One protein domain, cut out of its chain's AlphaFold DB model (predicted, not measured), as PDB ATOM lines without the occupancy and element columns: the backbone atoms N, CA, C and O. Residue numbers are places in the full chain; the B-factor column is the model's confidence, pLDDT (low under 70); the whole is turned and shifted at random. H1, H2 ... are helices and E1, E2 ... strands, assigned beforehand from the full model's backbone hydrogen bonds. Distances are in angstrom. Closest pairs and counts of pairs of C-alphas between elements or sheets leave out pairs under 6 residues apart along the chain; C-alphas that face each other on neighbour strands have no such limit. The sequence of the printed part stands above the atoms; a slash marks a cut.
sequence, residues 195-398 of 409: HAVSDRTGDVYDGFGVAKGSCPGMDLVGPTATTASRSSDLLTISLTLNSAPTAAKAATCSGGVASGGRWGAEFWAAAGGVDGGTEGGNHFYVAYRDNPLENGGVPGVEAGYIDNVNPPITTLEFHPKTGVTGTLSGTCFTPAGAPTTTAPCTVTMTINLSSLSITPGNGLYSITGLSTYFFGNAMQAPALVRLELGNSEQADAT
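AT A GLANCE: This is residues 195 to 398 of the 409 residues of an uncharacterized protein of Verrucomicrobia bacterium (UniProt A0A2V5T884). Two antiparallel sheets stand face to face as a sandwich, their strands crossed at 58 degrees: a six-stranded sheet that is strongly twisted and curled, and a five-stranded sheet that curls far less. The short helix H1 packs across E10 of the six-stranded sheet, the tiny helix H2 only grazes both sheets, and long loops join many of the strands. The printed part has 204 residues with eleven named strands and two named helices, in the order E1 E2 E3 H1 E4 E5 E6 E7 E8 E9 H2 E10 E11; the sheet orders are E7 E6 E5 E4 E10 E11 and E1 E2 E3 E9 E8. The class is mostly strand, though under half of the residues are in named elements. The whole is compact and rounded, with a radius of gyration of the C-alphas of 15.9 A and spans of 42 by 37 by 36 A.

IN THESE COORDINATES: Find C-alpha 195 at (129.166, 231.863, 217.485), where E1 begins; it runs to residue 199. E2 holds residues 222 to 231, 24.3 A long, and E3 residues 234 to 241, 22.6 A. Next come H1, residues 247 to 253, and E4, residues 260 to 268, 25.1 A. E5 is residues 283 to 290, 21.7 A, E6 residues 300 to 306, 17.7 A, and E7 residues 318 to 320. E8 is residues 326 to 329. Look for C-alpha 345 at (122.476, 221.208, 203.591): there E9 begins, and it runs 23.9 A to residue 352. H2, residues 353 to 356, follows directly. E10, residues 365 to 374, is 25.1 A long and bends by 53 degrees at residue 369. E11 is residues 394 to 397, ending at C-alpha 397 at (137.890, 223.491, 208.456).

HOW THE PARTS SIT: Start in the six-stranded sheet, where E4, E5, E6 and E7 form a meander, each strand the antiparallel neighbour of the one before. Look at N 263 and O 288, 2.9 A apart between E4 and E5, at N 287 and O 302, 2.9 A, between E5 and E6, and at N 319 and O 305, 2.9 A, between E6 and the edge strand E7. On the other side of E4 from E5, E10 pairs through N 264 and O 370, 2.9 A, and the edge strand E11 joins E10 through N 395 and O 371, 2.8 A. H1 is on this sheet at a height of 7.2 A; it lies over E10 and runs across the strands at 90 degrees to E10 on the local plane. Its closest C-alpha pair with E10 is Ala 250 and Tyr 373, 6.0 A. In the other sheet E1, E2 and E3 form a second meander, with N 197 and O 226 at 2.8 A and N 229 and O 236 at 2.8 A. E9 joins E3 through N 237 and O 349, 2.8 A, and the hairpin of E8 and E9 has N 329 and O 348 at 2.8 A. Between the sheets, the closest C-alphas of E2 and E10 are those of Thr 226 and Gly 369, 5.3 A, at the bend of E10; those of E6 and E8 are Val 301 and Gly 326, 5.4 A. H1 and H2 are apart. In H1 every O i to N i+4 pair is within hydrogen-bond range; H2 is too short for such a pair.

THE WHOLE: The C-alphas of Thr 278 and Thr 341 are the two farthest apart, 45.7 A. The printed part has no cut. The long links are E1 to E2, E4 to E5, E6 to E7, E8 to E9 and E10 to E11. The model's mean pLDDT over the printed part is 79.6; residues 206 to 210, 271 to 281, 309 to 315, 336 and 377 to 393 are under 70.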
ATOM      1  N   HIS A 195     128.025 231.732 218.381       83.06
ATOM      2  CA  HIS A 195     129.166 231.863 217.485       83.06
ATOM      3  C   HIS A 195     128.704 231.546 216.071       83.06
ATOM      4  O   HIS A 195     127.870 230.658 215.877       83.06
ATOM      5  N   ALA A 196     129.264 232.249 215.093       88.00
ATOM      6  CA  ALA A 196     129.096 231.958 213.681       88.00
ATOM      7  C   ALA A 196     130.427 232.194 212.967       88.00
ATOM      8  O   ALA A 196     131.061 233.226 213.178       88.00
ATOM      9  N   VAL A 197     130.839 231.236 212.145       87.12
ATOM     10  CA  VAL A 197     132.058 231.292 211.334       87.12
ATOM     11  C   VAL A 197     131.670 230.992 209.892       87.12
ATOM     12  O   VAL A 197     130.872 230.084 209.627       87.12
ATOM     13  N   SER A 198     132.201 231.789 208.969       90.00
ATOM     14  CA  SER A 198     132.028 231.585 207.537       90.00
ATOM     15  C   SER A 198     133.075 230.636 206.977       90.00
ATOM     16  O   SER A 198     134.183 230.570 207.496       90.00
ATOM     17  N   ASP A 199     132.750 230.004 205.860       88.94
ATOM     18  CA  ASP A 199     133.682 229.190 205.094       88.94
ATOM     19  C   ASP A 199     133.489 229.413 203.591       88.94
ATOM     20  O   ASP A 199     132.354 229.590 203.109       88.94
ATOM     21  N   ARG A 200     134.592 229.463 202.842       87.69
ATOM     22  CA  ARG A 200     134.544 229.637 201.397       87.69
ATOM     23  C   ARG A 200     134.643 228.270 200.732       87.69
ATOM     24  O   ARG A 200     135.719 227.731 200.577       87.69
ATOM     25  N   THR A 201     133.555 227.861 200.085       87.50
ATOM     26  CA  THR A 201     133.496 226.669 199.224       87.50
ATOM     27  C   THR A 201     134.781 226.408 198.433       87.50
ATOM     28  O   THR A 201     135.164 227.216 197.571       87.50
ATOM     29  N   GLY A 202     135.388 225.241 198.652       84.06
ATOM     30  CA  GLY A 202     136.551 224.808 197.880       84.06
ATOM     31  C   GLY A 202     137.913 225.202 198.449       84.06
ATOM     32  O   GLY A 202     138.901 224.967 197.752       84.06
ATOM     33  N   ASP A 203     138.009 225.820 199.626       79.81
ATOM     34  CA  ASP A 203     139.220 226.506 200.099       79.81
ATOM     35  C   ASP A 203     140.153 225.665 200.983       79.81
ATOM     36  O   ASP A 203     140.876 226.185 201.828       79.81
ATOM     37  N   VAL A 204     140.261 224.371 200.694       78.06
ATOM     38  CA  VAL A 204     141.249 223.509 201.351       78.06
ATOM     39  C   VAL A 204     142.643 223.754 200.779       78.06
ATOM     40  O   VAL A 204     142.862 223.663 199.562       78.06
ATOM     41  N   TYR A 205     143.602 223.995 201.671       70.31
ATOM     42  CA  TYR A 205     145.027 224.130 201.370       70.31
ATOM     43  C   TYR A 205     145.823 222.989 202.009       70.31
ATOM     44  O   TYR A 205     145.447 222.456 203.050       70.31
ATOM     45  N   ASP A 206     146.945 222.612 201.395       65.19
ATOM     46  CA  ASP A 206     147.924 221.761 202.069       65.19
ATOM     47  C   ASP A 206     148.779 222.532 203.085       65.19
ATOM     48  O   ASP A 206     148.728 223.758 203.171       65.19
ATOM     49  N   GLY A 207     149.626 221.812 203.829       54.28
ATOM     50  CA  GLY A 207     150.572 222.404 204.782       54.28
ATOM     51  C   GLY A 207     151.622 223.342 204.160       54.28
ATOM     52  O   GLY A 207     152.390 223.955 204.897       54.28
ATOM     53  N   PHE A 208     151.667 223.478 202.828       60.81
ATOM     54  CA  PHE A 208     152.482 224.466 202.111       60.81
ATOM     55  C   PHE A 208     151.656 225.663 201.613       60.81
ATOM     56  O   PHE A 208     152.184 226.519 200.902       60.81
ATOM     57  N   GLY A 209     150.367 225.730 201.962       64.56
ATOM     58  CA  GLY A 209     149.451 226.773 201.514       64.56
ATOM     59  C   GLY A 209     149.032 226.632 200.048       64.56
ATOM     60  O   GLY A 209     148.588 227.609 199.445       64.56
ATOM     61  N   VAL A 210     149.177 225.451 199.433       68.38
ATOM     62  CA  VAL A 210     148.738 225.201 198.053       68.38
ATOM     63  C   VAL A 210     147.295 224.718 198.056       68.38
ATOM     64  O   VAL A 210     146.975 223.709 198.679       68.38
ATOM     65  N   ALA A 211     146.432 225.403 197.305       76.19
ATOM     66  CA  ALA A 211     145.031 225.018 197.167       76.19
ATOM     67  C   ALA A 211     144.903 223.605 196.566       76.19
ATOM     68  O   ALA A 211     145.440 223.325 195.489       76.19
ATOM     69  N   LYS A 212     144.172 222.725 197.252       75.31
ATOM     70  CA  LYS A 212     143.848 221.361 196.802       75.31
ATOM     71  C   LYS A 212     142.406 221.215 196.330       75.31
ATOM     72  O   LYS A 212     142.123 220.299 195.563       75.31
ATOM     73  N   GLY A 213     141.535 222.146 196.720       71.94
ATOM     74  CA  GLY A 213     140.098 222.028 196.512       71.94
ATOM     75  C   GLY A 213     139.480 221.100 197.553       71.94
ATOM     76  O   GLY A 213     140.010 220.025 197.838       71.94
ATOM     77  N   SER A 214     138.354 221.508 198.122       74.50
ATOM     78  CA  SER A 214     137.612 220.672 199.058       74.50
ATOM     79  C   SER A 214     136.755 219.645 198.314       74.50
ATOM     80  O   SER A 214     136.256 219.860 197.202       74.50
ATOM     81  N   CYS A 215     136.576 218.482 198.932       82.69
ATOM     82  CA  CYS A 215     135.639 217.498 198.415       82.69
ATOM     83  C   CYS A 215     134.211 217.858 198.864       82.69
ATOM     84  O   CYS A 215     134.009 218.016 200.065       82.69
ATOM     85  N   PRO A 216     133.181 217.877 197.992       81.38
ATOM     86  CA  PRO A 216     131.837 218.353 198.363       81.38
ATOM     87  C   PRO A 216     131.171 217.647 199.558       81.38
ATOM     88  O   PRO A 216     130.265 218.194 200.172       81.38
ATOM     89  N   GLY A 217     131.558 216.403 199.867       81.38
ATOM     90  CA  GLY A 217     131.055 215.668 201.039       81.38
ATOM     91  C   GLY A 217     131.769 215.989 202.354       81.38
ATOM     92  O   GLY A 217     131.363 215.473 203.391       81.38
ATOM     93  N   MET A 218     132.832 216.786 202.298       89.88
ATOM     94  CA  MET A 218     133.661 217.218 203.425       89.88
ATOM     95  C   MET A 218     133.666 218.747 203.576       89.88
ATOM     96  O   MET A 218     133.877 219.235 204.673       89.88
ATOM     97  N   ASP A 219     133.379 219.468 202.495       91.44
ATOM     98  CA  ASP A 219     133.350 220.929 202.392       91.44
ATOM     99  C   ASP A 219     132.250 221.562 203.267       91.44
ATOM    100  O   ASP A 219     131.048 221.365 203.019       91.44
ATOM    101  N   LEU A 220     132.665 222.308 204.289       92.88
ATOM    102  CA  LEU A 220     131.851 223.275 205.014       92.88
ATOM    103  C   LEU A 220     131.686 224.506 204.113       92.88
ATOM    104  O   LEU A 220     132.534 224.780 203.286       92.88
ATOM    105  N   VAL A 221     130.547 225.205 204.158       93.06
ATOM    106  CA  VAL A 221     130.306 226.308 203.209       93.06
ATOM    107  C   VAL A 221     129.425 227.418 203.755       93.06
ATOM    108  O   VAL A 221     128.439 227.196 204.459       93.06
ATOM    109  N   GLY A 222     129.697 228.629 203.278       90.88
ATOM    110  CA  GLY A 222     128.805 229.775 203.377       90.88
ATOM    111  C   GLY A 222     129.068 230.660 204.596       90.88
ATOM    112  O   GLY A 222     129.957 230.395 205.395       90.88
ATOM    113  N   PRO A 223     128.287 231.741 204.764       87.25
ATOM    114  CA  PRO A 223     128.522 232.747 205.806       87.25
ATOM    115  C   PRO A 223     128.263 232.236 207.233       87.25
ATOM    116  O   PRO A 223     128.664 232.869 208.200       87.25
ATOM    117  N   THR A 224     127.579 231.100 207.362       89.75
ATOM    118  CA  THR A 224     127.282 230.411 208.625       89.75
ATOM    119  C   THR A 224     127.658 228.938 208.490       89.75
ATOM    120  O   THR A 224     126.845 228.041 208.739       89.75
ATOM    121  N   ALA A 225     128.869 228.692 207.992       92.44
ATOM    122  CA  ALA A 225     129.416 227.358 207.790       92.44
ATOM    123  C   ALA A 225     129.479 226.579 209.101       92.44
ATOM    124  O   ALA A 225     129.162 225.392 209.136       92.44
ATOM    125  N   THR A 226     129.788 227.261 210.202       93.88
ATOM    126  CA  THR A 226     129.632 226.727 211.554       93.88
ATOM    127  C   THR A 226     128.933 227.733 212.429       93.88
ATOM    128  O   THR A 226     129.279 228.907 212.450       93.88
ATOM    129  N   THR A 227     127.934 227.266 213.164       92.94
ATOM    130  CA  THR A 227     127.289 228.045 214.210       92.94
ATOM    131  C   THR A 227     127.229 227.229 215.482       92.94
ATOM    132  O   THR A 227     127.032 226.015 215.445       92.94
ATOM    133  N   ALA A 228     127.366 227.898 216.614       92.25
ATOM    134  CA  ALA A 228     127.095 227.313 217.910       92.25
ATOM    135  C   ALA A 228     126.160 228.233 218.676       92.25
ATOM    136  O   ALA A 228     126.277 229.449 218.602       92.25
ATOM    137  N   SER A 229     125.230 227.647 219.414       92.19
ATOM    138  CA  SER A 229     124.353 228.369 220.323       92.19
ATOM    139  C   SER A 229     124.206 227.588 221.617       92.19
ATOM    140  O   SER A 229     124.106 226.357 221.618       92.19
ATOM    141  N   ARG A 230     124.200 228.308 222.737       88.88
ATOM    142  CA  ARG A 230     124.115 227.710 224.064       88.88
ATOM    143  C   ARG A 230     122.954 228.275 224.866       88.88
ATOM    144  O   ARG A 230     122.919 229.460 225.198       88.88
ATOM    145  N   SER A 231     122.076 227.379 225.303       89.88
ATOM    146  CA  SER A 231     121.020 227.674 226.269       89.88
ATOM    147  C   SER A 231     121.242 226.856 227.538       89.88
ATOM    148  O   SER A 231     120.963 225.660 227.582       89.88
ATOM    149  N   SER A 232     121.737 227.512 228.591       87.62
ATOM    150  CA  SER A 232     122.126 226.850 229.844       87.62
ATOM    151  C   SER A 232     123.157 225.729 229.605       87.62
ATOM    152  O   SER A 232     124.273 226.031 229.182       87.62
ATOM    153  N   ASP A 233     122.813 224.471 229.873       89.94
ATOM    154  CA  ASP A 233     123.663 223.292 229.669       89.94
ATOM    155  C   ASP A 233     123.608 222.744 228.233       89.94
ATOM    156  O   ASP A 233     124.476 221.982 227.819       89.94
ATOM    157  N   LEU A 234     122.604 223.147 227.454       92.62
ATOM    158  CA  LEU A 234     122.372 222.627 226.115       92.62
ATOM    159  C   LEU A 234     123.220 223.397 225.093       92.62
ATOM    160  O   LEU A 234     122.987 224.591 224.869       92.62
ATOM    161  N   LEU A 235     124.174 222.712 224.463       93.81
ATOM    162  CA  LEU A 235     124.947 223.212 223.325       93.81
ATOM    163  C   LEU A 235     124.339 222.671 222.032       93.81
ATOM    164  O   LEU A 235     124.146 221.465 221.897       93.81
ATOM    165  N   THR A 236     124.074 223.557 221.076       95.88
ATOM    166  CA  THR A 236     123.684 223.204 219.709       95.88
ATOM    167  C   THR A 236     124.734 223.715 218.736       95.88
ATOM    168  O   THR A 236     124.973 224.919 218.691       95.88
ATOM    169  N   ILE A 237     125.321 222.814 217.952       96.00
ATOM    170  CA  ILE A 237     126.245 223.127 216.858       96.00
ATOM    171  C   ILE A 237     125.543 222.817 215.540       96.00
ATOM    172  O   ILE A 237     124.956 221.744 215.394       96.00
ATOM    173  N   SER A 238     125.593 223.739 214.581       96.31
ATOM    174  CA  SER A 238     125.116 223.508 213.220       96.31
ATOM    175  C   SER A 238     126.229 223.753 212.214       96.31
ATOM    176  O   SER A 238     126.891 224.789 212.269       96.31
ATOM    177  N   LEU A 239     126.408 222.806 211.299       96.62
ATOM    178  CA  LEU A 239     127.321 222.901 210.169       96.62
ATOM    179  C   LEU A 239     126.519 223.036 208.883       96.62
ATOM    180  O   LEU A 239     125.563 222.285 208.679       96.62
ATOM    181  N   THR A 240     126.931 223.943 208.003       95.81
ATOM    182  CA  THR A 240     126.430 224.005 206.628       95.81
ATOM    183  C   THR A 240     127.438 223.308 205.728       95.81
ATOM    184  O   THR A 240     128.574 223.750 205.622       95.81
ATOM    185  N   LEU A 241     127.022 222.215 205.094       94.81
ATOM    186  CA  LEU A 241     127.855 221.399 204.218       94.81
ATOM    187  C   LEU A 241     127.443 221.591 202.762       94.81
ATOM    188  O   LEU A 241     126.253 221.717 202.447       94.81
ATOM    189  N   ASN A 242     128.416 221.533 201.857       93.94
ATOM    190  CA  ASN A 242     128.162 221.557 200.418       93.94
ATOM    191  C   ASN A 242     127.310 220.351 199.982       93.94
ATOM    192  O   ASN A 242     126.502 220.436 199.060       93.94
ATOM    193  N   SER A 243     127.422 219.218 200.678       92.94
ATOM    194  CA  SER A 243     126.626 218.020 200.417       92.94
ATOM    195  C   SER A 243     126.460 217.155 201.668       92.94
ATOM    196  O   SER A 243     127.298 217.184 202.560       92.94
ATOM    197  N   ALA A 244     125.413 216.320 201.713       93.38
ATOM    198  CA  ALA A 244     125.140 215.472 202.878       93.38
ATOM    199  C   ALA A 244     126.333 214.556 203.242       93.38
ATOM    200  O   ALA A 244     126.892 213.922 202.332       93.38
ATOM    201  N   PRO A 245     126.700 214.447 204.532       93.12
ATOM    202  CA  PRO A 245     127.879 213.712 204.976       93.12
ATOM    203  C   PRO A 245     127.605 212.209 204.927       93.12
ATOM    204  O   PRO A 245     126.592 211.744 205.445       93.12
ATOM    205  N   THR A 246     128.486 211.447 204.275       92.62
ATOM    206  CA  THR A 246     128.380 209.980 204.243       92.62
ATOM    207  C   THR A 246     129.760 209.340 204.263       92.62
ATOM    208  O   THR A 246     130.686 209.864 203.635       92.62
ATOM    209  N   ALA A 247     129.877 208.162 204.869       91.88
ATOM    210  CA  ALA A 247     131.096 207.362 204.839       91.88
ATOM    211  C   ALA A 247     131.572 207.074 203.404       91.88
ATOM    212  O   ALA A 247     132.759 207.156 203.110       91.88
ATOM    213  N   ALA A 248     130.641 206.818 202.476       91.50
ATOM    214  CA  ALA A 248     130.956 206.583 201.067       91.50
ATOM    215  C   ALA A 248     131.594 207.807 200.388       91.50
ATOM    216  O   ALA A 248     132.526 207.661 199.591       91.50
ATOM    217  N   LYS A 249     131.121 209.018 200.711       90.56
ATOM    218  CA  LYS A 249     131.756 210.253 200.239       90.56
ATOM    219  C   LYS A 249     133.131 210.419 200.866       90.56
ATOM    220  O   LYS A 249     134.069 210.612 200.111       90.56
ATOM    221  N   ALA A 250     133.277 210.264 202.181       89.62
ATOM    222  CA  ALA A 250     134.579 210.370 202.841       89.62
ATOM    223  C   ALA A 250     135.612 209.378 202.261       89.62
ATOM    224  O   ALA A 250     136.737 209.760 201.929       89.62
ATOM    225  N   ALA A 251     135.202 208.130 202.016       87.94
ATOM    226  CA  ALA A 251     136.012 207.132 201.323       87.94
ATOM    227  C   ALA A 251     136.385 207.590 199.905       87.94
ATOM    228  O   ALA A 251     137.554 207.580 199.543       87.94
ATOM    229  N   THR A 252     135.424 208.063 199.109       88.06
ATOM    230  CA  THR A 252     135.692 208.545 197.741       88.06
ATOM    231  C   THR A 252     136.650 209.739 197.735       88.06
ATOM    232  O   THR A 252     137.613 209.758 196.975       88.06
ATOM    233  N   CYS A 253     136.404 210.714 198.608       85.19
ATOM    234  CA  CYS A 253     137.167 211.950 198.727       85.19
ATOM    235  C   CYS A 253     138.622 211.714 199.149       85.19
ATOM    236  O   CYS A 253     139.508 212.435 198.714       85.19
ATOM    237  N   SER A 254     138.868 210.692 199.965       81.00
ATOM    238  CA  SER A 254     140.222 210.313 200.371       81.00
ATOM    239  C   SER A 254     140.946 209.439 199.334       81.00
ATOM    240  O   SER A 254     142.110 209.112 199.522       81.00
ATOM    241  N   GLY A 255     140.303 209.039 198.231       81.31
ATOM    242  CA  GLY A 255     140.886 208.093 197.267       81.31
ATOM    243  C   GLY A 255     140.727 206.620 197.666       81.31
ATOM    244  O   GLY A 255     141.467 205.761 197.194       81.31
ATOM    245  N   GLY A 256     139.751 206.316 198.523       81.19
ATOM    246  CA  GLY A 256     139.365 204.964 198.941       81.19
ATOM    247  C   GLY A 256     140.049 204.461 200.212       81.19
ATOM    248  O   GLY A 256     139.917 203.286 200.541       81.19
ATOM    249  N   VAL A 257     140.791 205.323 200.908       79.00
ATOM    250  CA  VAL A 257     141.588 204.960 202.094       79.00
ATOM    251  C   VAL A 257     140.848 205.202 203.408       79.00
ATOM    252  O   VAL A 257     141.046 204.447 204.358       79.00
ATOM    253  N   ALA A 258     139.977 206.212 203.465       84.12
ATOM    254  CA  ALA A 258     139.129 206.449 204.624       84.12
ATOM    255  C   ALA A 258     137.975 205.440 204.648       84.12
ATOM    256  O   ALA A 258     137.369 205.128 203.621       84.12
ATOM    257  N   SER A 259     137.635 204.961 205.837       86.44
ATOM    258  CA  SER A 259     136.447 204.151 206.084       86.44
ATOM    259  C   SER A 259     135.217 204.998 206.401       86.44
ATOM    260  O   SER A 259     134.100 204.516 206.246       86.44
ATOM    261  N   GLY A 260     135.394 206.251 206.817       89.94
ATOM    262  CA  GLY A 260     134.302 207.135 207.208       89.94
ATOM    263  C   GLY A 260     134.748 208.580 207.390       89.94
ATOM    264  O   GLY A 260     135.811 208.964 206.905       89.94
ATOM    265  N   GLY A 261     133.947 209.366 208.102       89.94
ATOM    266  CA  GLY A 261     134.306 210.732 208.478       89.94
ATOM    267  C   GLY A 261     133.662 211.205 209.779       89.94
ATOM    268  O   GLY A 261     132.729 210.577 210.301       89.94
ATOM    269  N   ARG A 262     134.177 212.326 210.288       91.88
ATOM    270  CA  ARG A 262     133.582 213.125 211.362       91.88
ATOM    271  C   ARG A 262     133.313 214.530 210.832       91.88
ATOM    272  O   ARG A 262     134.177 215.117 210.194       91.88
ATOM    273  N   TRP A 263     132.130 215.067 211.105       94.00
ATOM    274  CA  TRP A 263     131.755 216.445 210.772       94.00
ATOM    275  C   TRP A 263     131.287 217.111 212.052       94.00
ATOM    276  O   TRP A 263     130.267 216.713 212.620       94.00
ATOM    277  N   GLY A 264     132.056 218.070 212.541       94.38
ATOM    278  CA  GLY A 264     131.864 218.609 213.875       94.38
ATOM    279  C   GLY A 264     132.386 220.017 214.046       94.38
ATOM    280  O   GLY A 264     132.717 220.707 213.086       94.38
ATOM    281  N   ALA A 265     132.468 220.416 215.304       92.44
ATOM    282  CA  ALA A 265     133.299 221.529 215.706       92.44
ATOM    283  C   ALA A 265     134.125 221.138 216.930       92.44
ATOM    284  O   ALA A 265     133.638 220.413 217.807       92.44
ATOM    285  N   GLU A 266     135.354 221.637 216.978       89.12
ATOM    286  CA  GLU A 266     136.170 221.666 218.186       89.12
ATOM    287  C   GLU A 266     136.007 223.008 218.902       89.12
ATOM    288  O   GLU A 266     135.620 224.007 218.292       89.12
ATOM    289  N   PHE A 267     136.263 223.029 220.205       86.81
ATOM    290  CA  PHE A 267     136.246 224.240 221.015       86.81
ATOM    291  C   PHE A 267     137.044 224.053 222.304       86.81
ATOM    292  O   PHE A 267     137.204 222.942 222.809       86.81
ATOM    293  N   TRP A 268     137.514 225.159 222.870       83.81
ATOM    294  CA  TRP A 268     138.102 225.197 224.205       83.81
ATOM    295  C   TRP A 268     137.042 225.585 225.241       83.81
ATOM    296  O   TRP A 268     136.197 226.454 224.998       83.81
ATOM    297  N   ALA A 269     137.082 224.957 226.411       80.44
ATOM    298  CA  ALA A 269     136.285 225.356 227.563       80.44
ATOM    299  C   ALA A 269     137.015 224.993 228.854       80.44
ATOM    300  O   ALA A 269     137.581 223.914 228.965       80.44
ATOM    301  N   ALA A 270     136.920 225.848 229.870       73.50
ATOM    302  CA  ALA A 270     137.367 225.459 231.201       73.50
ATOM    303  C   ALA A 270     136.495 224.298 231.719       73.50
ATOM    304  O   ALA A 270     135.257 224.384 231.703       73.50
ATOM    305  N   ALA A 271     137.115 223.236 232.223       67.56
ATOM    306  CA  ALA A 271     136.425 222.114 232.849       67.56
ATOM    307  C   ALA A 271     136.768 222.005 234.340       67.56
ATOM    308  O   ALA A 271     137.824 222.434 234.798       67.56
ATOM    309  N   GLY A 272     135.829 221.474 235.130       55.00
ATOM    310  CA  GLY A 272     136.100 221.181 236.538       55.00
ATOM    311  C   GLY A 272     137.011 219.958 236.616       55.00
ATOM    312  O   GLY A 272     136.802 219.030 235.841       55.00
ATOM    313  N   GLY A 273     137.996 219.959 237.522       54.12
ATOM    314  CA  GLY A 273     139.095 218.980 237.612       54.12
ATOM    315  C   GLY A 273     138.701 217.522 237.880       54.12
ATOM    316  O   GLY A 273     139.097 216.950 238.890       54.12
ATOM    317  N   VAL A 274     137.933 216.905 236.984       42.59
ATOM    318  CA  VAL A 274     137.463 215.519 237.102       42.59
ATOM    319  C   VAL A 274     137.801 214.658 235.892       42.59
ATOM    320  O   VAL A 274     137.340 213.534 235.842       42.59
ATOM    321  N   ASP A 275     138.654 215.119 234.981       39.47
ATOM    322  CA  ASP A 275     139.465 214.218 234.145       39.47
ATOM    323  C   ASP A 275     140.892 214.773 233.988       39.47
ATOM    324  O   ASP A 275     141.570 214.559 232.989       39.47
ATOM    325  N   GLY A 276     141.386 215.420 235.049       37.12
ATOM    326  CA  GLY A 276     142.814 215.482 235.345       37.12
ATOM    327  C   GLY A 276     143.320 214.092 235.738       37.12
ATOM    328  O   GLY A 276     143.793 213.877 236.854       37.12
ATOM    329  N   GLY A 277     143.241 213.139 234.804       34.72
ATOM    330  CA  GLY A 277     144.311 212.158 234.720       34.72
ATOM    331  C   GLY A 277     145.638 212.910 234.590       34.72
ATOM    332  O   GLY A 277     145.667 214.117 234.367       34.72
ATOM    333  N   THR A 278     146.754 212.214 234.701       40.78
ATOM    334  CA  THR A 278     148.113 212.749 234.496       40.78
ATOM    335  C   THR A 278     148.369 213.388 233.109       40.78
ATOM    336  O   THR A 278     149.515 213.609 232.755       40.78
ATOM    337  N   GLU A 279     147.315 213.652 232.335       44.41
ATOM    338  CA  GLU A 279     147.236 213.929 230.907       44.41
ATOM    339  C   GLU A 279     146.039 214.888 230.630       44.41
ATOM    340  O   GLU A 279     145.131 214.538 229.883       44.41
ATOM    341  N   GLY A 280     145.961 216.043 231.309       50.47
ATOM    342  CA  GLY A 280     144.842 217.007 231.250       50.47
ATOM    343  C   GLY A 280     144.503 217.541 229.848       50.47
ATOM    344  O   GLY A 280     145.304 217.457 228.932       50.47
ATOM    345  N   GLY A 281     143.295 218.073 229.649       60.28
ATOM    346  CA  GLY A 281     142.929 218.716 228.384       60.28
ATOM    347  C   GLY A 281     141.613 219.486 228.480       60.28
ATOM    348  O   GLY A 281     140.628 218.984 229.023       60.28
ATOM    349  N   ASN A 282     141.595 220.703 227.934       75.12
ATOM    350  CA  ASN A 282     140.427 221.601 227.910       75.12
ATOM    351  C   ASN A 282     139.885 221.832 226.490       75.12
ATOM    352  O   ASN A 282     139.112 222.762 226.236       75.12
ATOM    353  N   HIS A 283     140.291 220.970 225.560       81.81
ATOM    354  CA  HIS A 283     139.829 220.934 224.184       81.81
ATOM    355  C   HIS A 283     138.789 219.832 224.003       81.81
ATOM    356  O   HIS A 283     139.005 218.662 224.323       81.81
ATOM    357  N   PHE A 284     137.638 220.227 223.478       88.06
ATOM    358  CA  PHE A 284     136.468 219.385 223.308       88.06
ATOM    359  C   PHE A 284     136.028 219.388 221.857       88.06
ATOM    360  O   PHE A 284     136.307 220.324 221.110       88.06
ATOM    361  N   TYR A 285     135.265 218.371 221.478       91.75
ATOM    362  CA  TYR A 285     134.598 218.339 220.185       91.75
ATOM    363  C   TYR A 285     133.171 217.809 220.302       91.75
ATOM    364  O   TYR A 285     132.848 217.035 221.206       91.75
ATOM    365  N   VAL A 286     132.326 218.198 219.348       95.25
ATOM    366  CA  VAL A 286     131.042 217.545 219.052       95.25
ATOM    367  C   VAL A 286     131.007 217.274 217.560       95.25
ATOM    368  O   VAL A 286     131.216 218.193 216.770       95.25
ATOM    369  N   ALA A 287     130.730 216.034 217.168       94.88
ATOM    370  CA  ALA A 287     130.707 215.651 215.765       94.88
ATOM    371  C   ALA A 287     129.619 214.626 215.444       94.88
ATOM    372  O   ALA A 287     129.266 213.762 216.248       94.88
ATOM    373  N   TYR A 288     129.128 214.689 214.211       94.62
ATOM    374  CA  TYR A 288     128.448 213.591 213.557       94.62
ATOM    375  C   TYR A 288     129.515 212.642 213.023       94.62
ATOM    376  O   TYR A 288     130.365 213.043 212.228       94.62
ATOM    377  N   ARG A 289     129.471 211.387 213.462       92.19
ATOM    378  CA  ARG A 289     130.315 210.305 212.966       92.19
ATOM    379  C   ARG A 289     129.514 209.435 212.010       92.19
ATOM    380  O   ARG A 289     128.485 208.876 212.398       92.19
ATOM    381  N   ASP A 290     130.061 209.218 210.821       91.56
ATOM    382  CA  ASP A 290     129.623 208.161 209.908       91.56
ATOM    383  C   ASP A 290     130.832 207.314 209.499       91.56
ATOM    384  O   ASP A 290     131.589 207.668 208.593       91.56
ATOM    385  N   ASN A 291     131.045 206.216 210.228       88.06
ATOM    386  CA  ASN A 291     132.098 205.239 209.971       88.06
ATOM    387  C   ASN A 291     131.547 203.812 210.169       88.06
ATOM    388  O   ASN A 291     131.249 203.438 211.308       88.06
ATOM    389  N   PRO A 292     131.454 202.992 209.105       85.56
ATOM    390  CA  PRO A 292     130.959 201.620 209.157       85.56
ATOM    391  C   PRO A 292     131.797 200.677 210.030       85.56
ATOM    392  O   PRO A 292     131.301 199.627 210.434       85.56
ATOM    393  N   LEU A 293     133.059 201.020 210.314       83.94
ATOM    394  CA  LEU A 293     133.960 200.196 211.127       83.94
ATOM    395  C   LEU A 293     133.836 200.461 212.636       83.94
ATOM    396  O   LEU A 293     134.442 199.739 213.430       83.94
ATOM    397  N   GLU A 294     133.045 201.455 213.046       81.50
ATOM    398  CA  GLU A 294     132.853 201.834 214.447       81.50
ATOM    399  C   GLU A 294     131.406 201.687 214.904       81.50
ATOM    400  O   GLU A 294     130.467 201.885 214.134       81.50
ATOM    401  N   ASN A 295     131.226 201.379 216.193       78.19
ATOM    402  CA  ASN A 295     129.918 201.304 216.850       78.19
ATOM    403  C   ASN A 295     128.894 200.434 216.084       78.19
ATOM    404  O   ASN A 295     127.754 200.833 215.850       78.19
ATOM    405  N   GLY A 296     129.338 199.266 215.604       81.19
ATOM    406  CA  GLY A 296     128.505 198.352 214.812       81.19
ATOM    407  C   GLY A 296     128.056 198.911 213.455       81.19
ATOM    408  O   GLY A 296     127.095 198.401 212.884       81.19
ATOM    409  N   GLY A 297     128.715 199.962 212.960       81.25
ATOM    410  CA  GLY A 297     128.387 200.652 211.717       81.25
ATOM    411  C   GLY A 297     127.202 201.610 211.820       81.25
ATOM    412  O   GLY A 297     126.664 202.016 210.794       81.25
ATOM    413  N   VAL A 298     126.777 201.966 213.036       86.56
ATOM    414  CA  VAL A 298     125.664 202.896 213.260       86.56
ATOM    415  C   VAL A 298     126.197 204.333 213.307       86.56
ATOM    416  O   VAL A 298     126.985 204.643 214.209       86.56
ATOM    417  N   PRO A 299     125.789 205.229 212.385       89.12
ATOM    418  CA  PRO A 299     126.159 206.643 212.438       89.12
ATOM    419  C   PRO A 299     125.487 207.351 213.617       89.12
ATOM    420  O   PRO A 299     124.416 206.941 214.070       89.12
ATOM    421  N   GLY A 300     126.072 208.440 214.111       90.25
ATOM    422  CA  GLY A 300     125.465 209.187 215.211       90.25
ATOM    423  C   GLY A 300     126.282 210.373 215.698       90.25
ATOM    424  O   GLY A 300     127.405 210.591 215.252       90.25
ATOM    425  N   VAL A 301     125.691 211.135 216.618       93.75
ATOM    426  CA  VAL A 301     126.387 212.217 217.322       93.75
ATOM    427  C   VAL A 301     127.263 211.622 218.409       93.75
ATOM    428  O   VAL A 301     126.829 210.754 219.166       93.75
ATOM    429  N   GLU A 302     128.474 212.137 218.506       92.19
ATOM    430  CA  GLU A 302     129.398 211.882 219.595       92.19
ATOM    431  C   GLU A 302     130.071 213.182 220.031       92.19
ATOM    432  O   GLU A 302     130.056 214.190 219.319       92.19
ATOM    433  N   ALA A 303     130.649 213.150 221.223       93.06
ATOM    434  CA  ALA A 303     131.436 214.241 221.755       93.06
ATOM    435  C   ALA A 303     132.447 213.696 222.762       93.06
ATOM    436  O   ALA A 303     132.251 212.624 223.348       93.06
ATOM    437  N   GLY A 304     133.511 214.449 222.982       90.00
ATOM    438  CA  GLY A 304     134.594 214.036 223.857       90.00
ATOM    439  C   GLY A 304     135.702 215.071 223.914       90.00
ATOM    440  O   GLY A 304     135.463 216.253 223.652       90.00
ATOM    441  N   TYR A 305     136.895 214.601 224.255       84.56
ATOM    442  CA  TYR A 305     138.115 215.404 224.263       84.56
ATOM    443  C   TYR A 305     138.855 215.243 222.938       84.56
ATOM    444  O   TYR A 305     138.704 214.215 222.268       84.56
ATOM    445  N   ILE A 306     139.634 216.251 222.564       80.44
ATOM    446  CA  ILE A 306     140.495 216.186 221.385       80.44
ATOM    447  C   ILE A 306     141.905 216.673 221.714       80.44
ATOM    448  O   ILE A 306     142.075 217.784 222.210       80.44
ATOM    449  N   ASP A 307     142.906 215.839 221.433       74.56
ATOM    450  CA  ASP A 307     144.303 216.118 221.783       74.56
ATOM    451  C   ASP A 307     144.959 217.085 220.791       74.56
ATOM    452  O   ASP A 307     145.523 218.097 221.203       74.56
ATOM    453  N   ASN A 308     144.872 216.818 219.481       70.00
ATOM    454  CA  ASN A 308     145.346 217.712 218.420       70.00
ATOM    455  C   ASN A 308     144.691 217.399 217.066       70.00
ATOM    456  O   ASN A 308     144.216 216.298 216.823       70.00
ATOM    457  N   VAL A 309     144.709 218.367 216.157       63.88
ATOM    458  CA  VAL A 309     144.375 218.192 214.738       63.88
ATOM    459  C   VAL A 309     145.590 218.619 213.916       63.88
ATOM    460  O   VAL A 309     145.579 219.646 213.244       63.88
ATOM    461  N   ASN A 310     146.694 217.872 214.033       55.78
ATOM    462  CA  ASN A 310     147.968 218.236 213.410       55.78
ATOM    463  C   ASN A 310     148.374 217.279 212.264       55.78
ATOM    464  O   ASN A 310     147.866 216.164 212.144       55.78
ATOM    465  N   PRO A 311     149.315 217.692 211.390       48.22
ATOM    466  CA  PRO A 311     149.775 216.870 210.269       48.22
ATOM    467  C   PRO A 311     150.365 215.486 210.622       48.22
ATOM    468  O   PRO A 311     150.386 214.631 209.736       48.22
ATOM    469  N   PRO A 312     150.905 215.219 211.828       49.12
ATOM    470  CA  PRO A 312     151.354 213.867 212.172       49.12
ATOM    471  C   PRO A 312     150.312 212.924 212.809       49.12
ATOM    472  O   PRO A 312     150.589 211.719 212.801       49.12
ATOM    473  N   ILE A 313     149.181 213.395 213.368       56.41
ATOM    474  CA  ILE A 313     148.341 212.579 214.279       56.41
ATOM    475  C   ILE A 313     146.852 212.946 214.203       56.41
ATOM    476  O   ILE A 313     146.521 214.126 214.180       56.41
ATOM    477  N   THR A 314     145.957 211.950 214.084       66.62
ATOM    478  CA  THR A 314     144.632 212.210 213.486       66.62
ATOM    479  C   THR A 314     143.415 211.460 214.048       66.62
ATOM    480  O   THR A 314     142.773 211.965 214.958       66.62
ATOM    481  N   THR A 315     143.015 210.277 213.579       64.56
ATOM    482  CA  THR A 315     141.760 209.645 214.060       64.56
ATOM    483  C   THR A 315     141.799 209.262 215.539       64.56
ATOM    484  O   THR A 315     140.756 209.197 216.188       64.56
ATOM    485  N   LEU A 316     143.004 209.011 216.056       70.25
ATOM    486  CA  LEU A 316     143.277 208.632 217.444       70.25
ATOM    487  C   LEU A 316     143.262 209.817 218.417       70.25
ATOM    488  O   LEU A 316     143.369 209.611 219.620       70.25
ATOM    489  N   GLU A 317     143.116 211.031 217.895       76.50
ATOM    490  CA  GLU A 317     143.085 212.269 218.673       76.50
ATOM    491  C   GLU A 317     141.710 212.554 219.253       76.50
ATOM    492  O   GLU A 317     141.581 213.304 220.214       76.50
ATOM    493  N   PHE A 318     140.678 211.968 218.644       81.56
ATOM    494  CA  PHE A 318     139.302 212.081 219.090       81.56
ATOM    495  C   PHE A 318     139.041 211.024 220.158       81.56
ATOM    496  O   PHE A 318     138.968 209.829 219.861       81.56
ATOM    497  N   HIS A 319     138.838 211.476 221.393       82.69
ATOM    498  CA  HIS A 319     138.577 210.626 222.550       82.69
ATOM    499  C   HIS A 319     137.101 210.718 222.950       82.69
ATOM    500  O   HIS A 319     136.748 211.528 223.818       82.69
ATOM    501  N   PRO A 320     136.203 209.923 222.328       85.81
ATOM    502  CA  PRO A 320     134.777 209.990 222.608       85.81
ATOM    503  C   PRO A 320     134.504 209.628 224.065       85.81
ATOM    504  O   PRO A 320     134.939 208.590 224.575       85.81
ATOM    505  N   LYS A 321     133.722 210.467 224.744       86.56
ATOM    506  CA  LYS A 321     133.372 210.233 226.140       86.56
ATOM    507  C   LYS A 321     132.164 209.311 226.239       86.56
ATOM    508  O   LYS A 321     131.110 209.541 225.645       86.56
ATOM    509  N   THR A 322     132.304 208.251 227.031       83.81
ATOM    510  CA  THR A 322     131.217 207.286 227.238       83.81
ATOM    511  C   THR A 322     130.038 207.954 227.949       83.81
ATOM    512  O   THR A 322     130.220 208.681 228.921       83.81
ATOM    513  N   GLY A 323     128.815 207.676 227.489       81.19
ATOM    514  CA  GLY A 323     127.585 208.174 228.117       81.19
ATOM    515  C   GLY A 323     127.129 209.554 227.638       81.19
ATOM    516  O   GLY A 323     126.054 209.998 228.044       81.19
ATOM    517  N   VAL A 324     127.877 210.210 226.744       85.50
ATOM    518  CA  VAL A 324     127.370 211.402 226.060       85.50
ATOM    519  C   VAL A 324     126.244 210.995 225.114       85.50
ATOM    520  O   VAL A 324     126.401 210.113 224.271       85.50
ATOM    521  N   THR A 325     125.089 211.640 225.265       83.56
ATOM    522  CA  THR A 325     123.941 211.477 224.369       83.56
ATOM    523  C   THR A 325     123.707 212.781 223.626       83.56
ATOM    524  O   THR A 325     123.716 213.857 224.228       83.56
ATOM    525  N   GLY A 326     123.517 212.683 222.312       90.38
ATOM    526  CA  GLY A 326     123.228 213.826 221.460       90.38
ATOM    527  C   GLY A 326     122.092 213.544 220.489       90.38
ATOM    528  O   GLY A 326     121.812 212.391 220.158       90.38
ATOM    529  N   THR A 327     121.426 214.601 220.038       94.06
ATOM    530  CA  THR A 327     120.411 214.519 218.983       94.06
ATOM    531  C   THR A 327     120.975 215.031 217.666       94.06
ATOM    532  O   THR A 327     121.769 215.972 217.639       94.06
ATOM    533  N   LEU A 328     120.557 214.393 216.573       94.06
ATOM    534  CA  LEU A 328     120.914 214.762 215.207       94.06
ATOM    535  C   LEU A 328     119.678 215.298 214.485       94.06
ATOM    536  O   LEU A 328     118.602 214.703 214.551       94.06
ATOM    537  N   SER A 329     119.835 216.409 213.779       93.50
ATOM    538  CA  SER A 329     118.812 216.993 212.912       93.50
ATOM    539  C   SER A 329     119.464 217.788 211.776       93.50
ATOM    540  O   SER A 329     120.678 217.719 211.583       93.50
ATOM    541  N   GLY A 330     118.667 218.532 211.010       93.00
ATOM    542  CA  GLY A 330     119.136 219.349 209.890       93.00
ATOM    543  C   GLY A 330     118.696 218.808 208.529       93.00
ATOM    544  O   GLY A 330     118.093 217.740 208.426       93.00
ATOM    545  N   THR A 331     118.945 219.580 207.471       94.94
ATOM    546  CA  THR A 331     118.448 219.278 206.117       94.94
ATOM    547  C   THR A 331     119.300 218.256 205.362       94.94
ATOM    548  O   THR A 331     118.880 217.767 204.308       94.94
ATOM    549  N   CYS A 332     120.469 217.885 205.901       93.75
ATOM    550  CA  CYS A 332     121.285 216.804 205.354       93.75
ATOM    551  C   CYS A 332     120.677 215.417 205.596       93.75
ATOM    552  O   CYS A 332     121.131 214.455 204.982       93.75
ATOM    553  N   PHE A 333     119.645 215.304 206.439       90.69
ATOM    554  CA  PHE A 333     118.995 214.038 206.770       90.69
ATOM    555  C   PHE A 333     117.494 214.091 206.470       90.69
ATOM    556  O   PHE A 333     116.821 215.106 206.636       90.69
ATOM    557  N   THR A 334     116.949 212.970 206.014       84.88
ATOM    558  CA  THR A 334     115.505 212.735 205.960       84.88
ATOM    559  C   THR A 334     114.950 212.593 207.384       84.88
ATOM    560  O   THR A 334     115.713 212.311 208.309       84.88
ATOM    561  N   PRO A 335     113.621 212.671 207.595       76.31
ATOM    562  CA  PRO A 335     113.023 212.376 208.902       76.31
ATOM    563  C   PRO A 335     113.351 210.976 209.451       76.31
ATOM    564  O   PRO A 335     113.276 210.757 210.654       76.31
ATOM    565  N   ALA A 336     113.728 210.032 208.580       68.88
ATOM    566  CA  ALA A 336     114.189 208.695 208.953       68.88
ATOM    567  C   ALA A 336     115.695 208.637 209.304       68.88
ATOM    568  O   ALA A 336     116.231 207.553 209.507       68.88
ATOM    569  N   GLY A 337     116.391 209.780 209.329       71.38
ATOM    570  CA  GLY A 337     117.822 209.891 209.627       71.38
ATOM    571  C   GLY A 337     118.753 209.547 208.460       71.38
ATOM    572  O   GLY A 337     119.966 209.659 208.602       71.38
ATOM    573  N   ALA A 338     118.221 209.150 207.299       78.88
ATOM    574  CA  ALA A 338     119.035 208.820 206.130       78.88
ATOM    575  C   ALA A 338     119.539 210.090 205.414       78.88
ATOM    576  O   ALA A 338     118.738 211.017 205.260       78.88
ATOM    577  N   PRO A 339     120.796 210.137 204.932       81.62
ATOM    578  CA  PRO A 339     121.341 211.268 204.180       81.62
ATOM    579  C   PRO A 339     120.489 211.664 202.958       81.62
ATOM    580  O   PRO A 339     119.945 210.802 202.266       81.62
ATOM    581  N   THR A 340     120.379 212.966 202.677       84.62
ATOM    582  CA  THR A 340     119.626 213.517 201.533       84.62
ATOM    583  C   THR A 340     120.539 213.860 200.350       84.62
ATOM    584  O   THR A 340     121.765 213.804 200.435       84.62
ATOM    585  N   THR A 341     119.943 214.227 199.213       84.50
ATOM    586  CA  THR A 341     120.660 214.804 198.059       84.50
ATOM    587  C   THR A 341     120.625 216.336 198.038       84.50
ATOM    588  O   THR A 341     121.138 216.939 197.098       84.50
ATOM    589  N   THR A 342     120.013 216.970 199.044       82.00
ATOM    590  CA  THR A 342     119.927 218.431 199.167       82.00
ATOM    591  C   THR A 342     121.323 219.021 199.378       82.00
ATOM    592  O   THR A 342     122.107 218.485 200.158       82.00
ATOM    593  N   ALA A 343     121.628 220.113 198.677       87.50
ATOM    594  CA  ALA A 343     122.929 220.777 198.687       87.50
ATOM    595  C   ALA A 343     122.759 222.289 198.397       87.50
ATOM    596  O   ALA A 343     122.073 222.621 197.424       87.50
ATOM    597  N   PRO A 344     123.352 223.200 199.194       93.19
ATOM    598  CA  PRO A 344     123.962 222.924 200.495       93.19
ATOM    599  C   PRO A 344     122.910 222.423 201.500       93.19
ATOM    600  O   PRO A 344     121.705 222.630 201.324       93.19
ATOM    601  N   CYS A 345     123.350 221.733 202.546       94.75
ATOM    602  CA  CYS A 345     122.476 221.208 203.591       94.75
ATOM    603  C   CYS A 345     123.080 221.426 204.978       94.75
ATOM    604  O   CYS A 345     124.260 221.729 205.103       94.75
ATOM    605  N   THR A 346     122.270 221.282 206.027       95.31
ATOM    606  CA  THR A 346     122.716 221.485 207.408       95.31
ATOM    607  C   THR A 346     122.743 220.198 208.218       95.31
ATOM    608  O   THR A 346     121.850 219.352 208.103       95.31
ATOM    609  N   VAL A 347     123.757 220.075 209.072       95.38
ATOM    610  CA  VAL A 347     123.877 219.068 210.131       95.38
ATOM    611  C   VAL A 347     123.783 219.804 211.455       95.38
ATOM    612  O   VAL A 347     124.622 220.648 211.737       95.38
ATOM    613  N   THR A 348     122.785 219.490 212.272       96.38
ATOM    614  CA  THR A 348     122.609 220.107 213.589       96.38
ATOM    615  C   THR A 348     122.711 219.050 214.673       96.38
ATOM    616  O   THR A 348     121.982 218.056 214.656       96.38
ATOM    617  N   MET A 349     123.610 219.288 215.619       97.19
ATOM    618  CA  MET A 349     123.950 218.396 216.718       97.19
ATOM    619  C   MET A 349     123.684 219.109 218.033       97.19
ATOM    620  O   MET A 349     124.109 220.251 218.215       97.19
ATOM    621  N   THR A 350     123.019 218.433 218.962       96.75
ATOM    622  CA  THR A 350     122.741 218.995 220.285       96.75
ATOM    623  C   THR A 350     123.191 218.034 221.375       96.75
ATOM    624  O   THR A 350     122.832 216.860 221.332       96.75
ATOM    625  N   ILE A 351     123.940 218.534 222.364       95.56
ATOM    626  CA  ILE A 351     124.411 217.780 223.537       95.56
ATOM    627  C   ILE A 351     124.257 218.598 224.829       95.56
ATOM    628  O   ILE A 351     124.102 219.820 224.787       95.56
ATOM    629  N   ASN A 352     124.351 217.935 225.985       92.81
ATOM    630  CA  ASN A 352     124.499 218.601 227.284       92.81
ATOM    631  C   ASN A 352     125.986 218.746 227.639       92.81
ATOM    632  O   ASN A 352     126.704 217.746 227.676       92.81
ATOM    633  N   LEU A 353     126.453 219.957 227.938       88.88
ATOM    634  CA  LEU A 353     127.857 220.247 228.263       88.88
ATOM    635  C   LEU A 353     128.322 219.561 229.549       88.88
ATOM    636  O   LEU A 353     129.469 219.124 229.635       88.88
ATOM    637  N   SER A 354     127.426 219.390 230.520       87.00
ATOM    638  CA  SER A 354     127.687 218.633 231.746       87.00
ATOM    639  C   SER A 354     128.127 217.190 231.481       87.00
ATOM    640  O   SER A 354     128.910 216.640 232.256       87.00
ATOM    641  N   SER A 355     127.718 216.588 230.356       87.19
ATOM    642  CA  SER A 355     128.187 215.251 229.960       87.19
ATOM    643  C   SER A 355     129.686 215.220 229.628       87.19
ATOM    644  O   SER A 355     130.329 214.184 229.785       87.19
ATOM    645  N   LEU A 356     130.274 216.369 229.281       85.94
ATOM    646  CA  LEU A 356     131.704 216.567 229.040       85.94
ATOM    647  C   LEU A 356     132.469 217.063 230.280       85.94
ATOM    648  O   LEU A 356     133.630 217.416 230.164       85.94
ATOM    649  N   SER A 357     131.867 217.063 231.476       81.56
ATOM    650  CA  SER A 357     132.477 217.631 232.701       81.56
ATOM    651  C   SER A 357     132.771 219.143 232.630       81.56
ATOM    652  O   SER A 357     133.478 219.690 233.481       81.56
ATOM    653  N   ILE A 358     132.193 219.854 231.658       80.88
ATOM    654  CA  ILE A 358     132.319 221.311 231.559       80.88
ATOM    655  C   ILE A 358     131.454 221.947 232.649       80.88
ATOM    656  O   ILE A 358     130.258 221.672 232.765       80.88
ATOM    657  N   THR A 359     132.059 222.809 233.469       71.31
ATOM    658  CA  THR A 359     131.352 223.411 234.608       71.31
ATOM    659  C   THR A 359     130.303 224.424 234.122       71.31
ATOM    660  O   THR A 359     130.589 225.241 233.235       71.31
ATOM    661  N   PRO A 360     129.077 224.418 234.686       73.94
ATOM    662  CA  PRO A 360     128.058 225.402 234.341       73.94
ATOM    663  C   PRO A 360     128.557 226.841 234.525       73.94
ATOM    664  O   PRO A 360     129.100 227.187 235.567       73.94
ATOM    665  N   GLY A 361     128.336 227.690 233.517       70.75
ATOM    666  CA  GLY A 361     128.743 229.101 233.537       70.75
ATOM    667  C   GLY A 361     130.053 229.416 232.812       70.75
ATOM    668  O   GLY A 361     130.240 230.568 232.428       70.75
ATOM    669  N   ASN A 362     130.905 228.420 232.537       74.75
ATOM    670  CA  ASN A 362     132.128 228.627 231.751       74.75
ATOM    671  C   ASN A 362     131.794 228.959 230.294       74.75
ATOM    672  O   ASN A 362     130.875 228.362 229.745       74.75
ATOM    673  N   GLY A 363     132.507 229.896 229.665       77.00
ATOM    674  CA  GLY A 363     132.357 230.175 228.231       77.00
ATOM    675  C   GLY A 363     132.869 229.027 227.351       77.00
ATOM    676  O   GLY A 363     133.573 228.141 227.835       77.00
ATOM    677  N   LEU A 364     132.490 229.052 226.072       81.38
ATOM    678  CA  LEU A 364     133.059 228.204 225.023       81.38
ATOM    679  C   LEU A 364     133.856 229.108 224.079       81.38
ATOM    680  O   LEU A 364     133.418 230.221 223.792       81.38
ATOM    681  N   TYR A 365     135.014 228.652 223.620       80.25
ATOM    682  CA  TYR A 365     135.967 229.488 222.892       80.25
ATOM    683  C   TYR A 365     136.550 228.748 221.703       80.25
ATOM    684  O   TYR A 365     136.565 227.520 221.689       80.25
ATOM    685  N   SER A 366     137.039 229.503 220.718       79.19
ATOM    686  CA  SER A 366     137.661 228.953 219.508       79.19
ATOM    687  C   SER A 366     136.806 227.862 218.857       79.19
ATOM    688  O   SER A 366     137.303 226.787 218.550       79.19
ATOM    689  N   ILE A 367     135.496 228.120 218.728       86.25
ATOM    690  CA  ILE A 367     134.581 227.175 218.089       86.25
ATOM    691  C   ILE A 367     134.911 227.136 216.600       86.25
ATOM    692  O   ILE A 367     134.572 228.062 215.864       86.25
ATOM    693  N   THR A 368     135.555 226.054 216.186       86.62
ATOM    694  CA  THR A 368     136.062 225.852 214.830       86.62
ATOM    695  C   THR A 368     135.333 224.662 214.235       86.62
ATOM    696  O   THR A 368     135.433 223.553 214.757       86.62
ATOM    697  N   GLY A 369     134.577 224.880 213.162       90.25
ATOM    698  CA  GLY A 369     134.002 223.787 212.394       90.25
ATOM    699  C   GLY A 369     135.070 223.034 211.634       90.25
ATOM    700  O   GLY A 369     135.997 223.637 211.100       90.25
ATOM    701  N   LEU A 370     134.927 221.721 211.560       89.38
ATOM    702  CA  LEU A 370     135.852 220.872 210.830       89.38
ATOM    703  C   LEU A 370     135.167 219.622 210.298       89.38
ATOM    704  O   LEU A 370     134.192 219.110 210.863       89.38
ATOM    705  N   SER A 371     135.736 219.098 209.225       90.19
ATOM    706  CA  SER A 371     135.484 217.747 208.771       90.19
ATOM    707  C   SER A 371     136.798 216.978 208.699       90.19
ATOM    708  O   SER A 371     137.828 217.477 208.242       90.19
ATOM    709  N   THR A 372     136.775 215.741 209.180       87.44
ATOM    710  CA  THR A 372     137.931 214.848 209.155       87.44
ATOM    711  C   THR A 372     137.557 213.527 208.513       87.44
ATOM    712  O   THR A 372     136.475 212.972 208.719       87.44
ATOM    713  N   TYR A 373     138.458 213.018 207.688       85.44
ATOM    714  CA  TYR A 373     138.449 211.642 207.232       85.44
ATOM    715  C   TYR A 373     138.712 210.705 208.408       85.44
ATOM    716  O   TYR A 373     139.458 211.029 209.319       85.44
ATOM    717  N   PHE A 374     138.128 209.514 208.368       82.44
ATOM    718  CA  PHE A 374     138.365 208.482 209.363       82.44
ATOM    719  C   PHE A 374     139.042 207.270 208.720       82.44
ATOM    720  O   PHE A 374     138.508 206.733 207.751       82.44
ATOM    721  N   PHE A 375     140.162 206.794 209.268       78.62
ATOM    722  CA  PHE A 375     140.946 205.681 208.719       78.62
ATOM    723  C   PHE A 375     140.918 204.465 209.654       78.62
ATOM    724  O   PHE A 375     141.723 204.352 210.572       78.62
ATOM    725  N   GLY A 376     140.008 203.517 209.412       73.00
ATOM    726  CA  GLY A 376     139.924 202.277 210.192       73.00
ATOM    727  C   GLY A 376     138.900 202.350 211.328       73.00
ATOM    728  O   GLY A 376     137.795 202.864 211.145       73.00
ATOM    729  N   ASN A 377     139.243 201.809 212.499       67.06
ATOM    730  CA  ASN A 377     138.480 201.983 213.741       67.06
ATOM    731  C   ASN A 377     139.385 202.585 214.831       67.06
ATOM    732  O   ASN A 377     140.595 202.384 214.780       67.06
ATOM    733  N   ALA A 378     138.817 203.263 215.832       58.38
ATOM    734  CA  ALA A 378     139.559 203.887 216.938       58.38
ATOM    735  C   ALA A 378     140.400 202.914 217.790       58.38
ATOM    736  O   ALA A 378     141.126 203.350 218.677       58.38
ATOM    737  N   MET A 379     140.316 201.596 217.557       52.66
ATOM    738  CA  MET A 379     141.131 200.581 218.238       52.66
ATOM    739  C   MET A 379     142.326 200.095 217.399       52.66
ATOM    740  O   MET A 379     143.120 199.289 217.886       52.66
ATOM    741  N   GLN A 380     142.459 200.525 216.142       49.81
ATOM    742  CA  GLN A 380     143.552 200.142 215.249       49.81
ATOM    743  C   GLN A 380     144.522 201.306 215.037       49.81
ATOM    744  O   GLN A 380     144.114 202.450 214.874       49.81
ATOM    745  N   ALA A 381     145.822 200.999 215.015       43.38
ATOM    746  CA  ALA A 381     146.848 201.967 214.636       43.38
ATOM    747  C   ALA A 381     146.637 202.431 213.176       43.38
ATOM    748  O   ALA A 381     146.180 201.621 212.360       43.38
ATOM    749  N   PRO A 382     146.983 203.687 212.822       50.38
ATOM    750  CA  PRO A 382     146.668 204.248 211.512       50.38
ATOM    751  C   PRO A 382     147.302 203.439 210.377       50.38
ATOM    752  O   PRO A 382     148.372 202.839 210.532       50.38
ATOM    753  N   ALA A 383     146.667 203.449 209.204       45.56
ATOM    754  CA  ALA A 383     147.255 202.870 208.004       45.56
ATOM    755  C   ALA A 383     148.592 203.570 207.675       45.56
ATOM    756  O   ALA A 383     148.681 204.791 207.658       45.56
ATOM    757  N   LEU A 384     149.628 202.785 207.357       43.94
ATOM    758  CA  LEU A 384     150.984 203.243 206.996       43.94
ATOM    759  C   LEU A 384     151.057 204.158 205.751       43.94
ATOM    760  O   LEU A 384     152.150 204.579 205.370       43.94
ATOM    761  N   VAL A 385     149.933 204.440 205.087       42.88
ATOM    762  CA  VAL A 385     149.875 205.184 203.826       42.88
ATOM    763  C   VAL A 385     149.263 206.555 204.085       42.88
ATOM    764  O   VAL A 385     148.059 206.690 204.282       42.88
ATOM    765  N   ARG A 386     150.132 207.567 204.099       46.94
ATOM    766  CA  ARG A 386     149.776 208.982 204.222       46.94
ATOM    767  C   ARG A 386     149.144 209.471 202.918       46.94
ATOM    768  O   ARG A 386     149.590 209.077 201.841       46.94
ATOM    769  N   LEU A 387     148.175 210.380 203.008       44.94
ATOM    770  CA  LEU A 387     147.891 211.278 201.890       44.94
ATOM    771  C   LEU A 387     149.103 212.204 201.740       44.94
ATOM    772  O   LEU A 387     149.516 212.865 202.692       44.94
ATOM    773  N   GLU A 388     149.736 212.175 200.573       34.81
ATOM    774  CA  GLU A 388     150.923 212.978 200.296       34.81
ATOM    775  C   GLU A 388     150.532 214.468 200.334       34.81
ATOM    776  O   GLU A 388     149.732 214.921 199.519       34.81
ATOM    777  N   LEU A 389     151.105 215.224 201.282       40.53
ATOM    778  CA  LEU A 389     150.993 216.689 201.381       40.53
ATOM    779  C   LEU A 389     149.566 217.207 201.682       40.53
ATOM    780  O   LEU A 389     149.083 218.089 200.986       40.53
ATOM    781  N   GLY A 390     148.886 216.696 202.713       39.75
ATOM    782  CA  GLY A 390     147.678 217.308 203.295       39.75
ATOM    783  C   GLY A 390     147.781 217.367 204.821       39.75
ATOM    784  O   GLY A 390     148.530 216.575 205.401       39.75
ATOM    785  N   ASN A 391     147.060 218.289 205.473       48.81
ATOM    786  CA  ASN A 391     146.831 218.194 206.917       48.81
ATOM    787  C   ASN A 391     146.189 216.832 207.157       48.81
ATOM    788  O   ASN A 391     145.202 216.476 206.517       48.81
ATOM    789  N   SER A 392     146.847 216.013 207.966       56.38
ATOM    790  CA  SER A 392     146.509 214.610 208.102       56.38
ATOM    791  C   SER A 392     145.038 214.508 208.506       56.38
ATOM    792  O   SER A 392     144.598 215.142 209.457       56.38
ATOM    793  N   GLU A 393     144.267 213.769 207.711       66.69
ATOM    794  CA  GLU A 393     142.821 213.545 207.826       66.69
ATOM    795  C   GLU A 393     141.884 214.765 207.843       66.69
ATOM    796  O   GLU A 393     140.719 214.585 207.497       66.69
ATOM    797  N   GLN A 394     142.325 215.974 208.195       76.44
ATOM    798  CA  GLN A 394     141.512 217.185 208.111       76.44
ATOM    799  C   GLN A 394     141.164 217.438 206.646       76.44
ATOM    800  O   GLN A 394     142.014 217.751 205.815       76.44
ATOM    801  N   ALA A 395     139.896 217.221 206.334       80.44
ATOM    802  CA  ALA A 395     139.379 217.330 204.988       80.44
ATOM    803  C   ALA A 395     138.942 218.756 204.688       80.44
ATOM    804  O   ALA A 395     139.040 219.169 203.537       80.44
ATOM    805  N   ASP A 396     138.463 219.461 205.712       85.44
ATOM    806  CA  ASP A 396     138.123 220.871 205.659       85.44
ATOM    807  C   ASP A 396     137.983 221.467 207.070       85.44
ATOM    808  O   ASP A 396     137.753 220.731 208.040       85.44
ATOM    809  N   ALA A 397     138.118 222.785 207.203       85.75
ATOM    810  CA  ALA A 397     137.890 223.491 208.456       85.75
ATOM    811  C   ALA A 397     137.543 224.959 208.233       85.75
ATOM    812  O   ALA A 397     138.250 225.671 207.528       85.75
ATOM    813  N   THR A 398     136.539 225.437 208.967       82.50
ATOM    814  CA  THR A 398     136.206 226.857 208.979       82.50
ATOM    815  C   THR A 398     137.350 227.611 209.646       82.50
ATOM    816  O   THR A 398     137.552 227.477 210.855       82.50
TER     817      THR A 398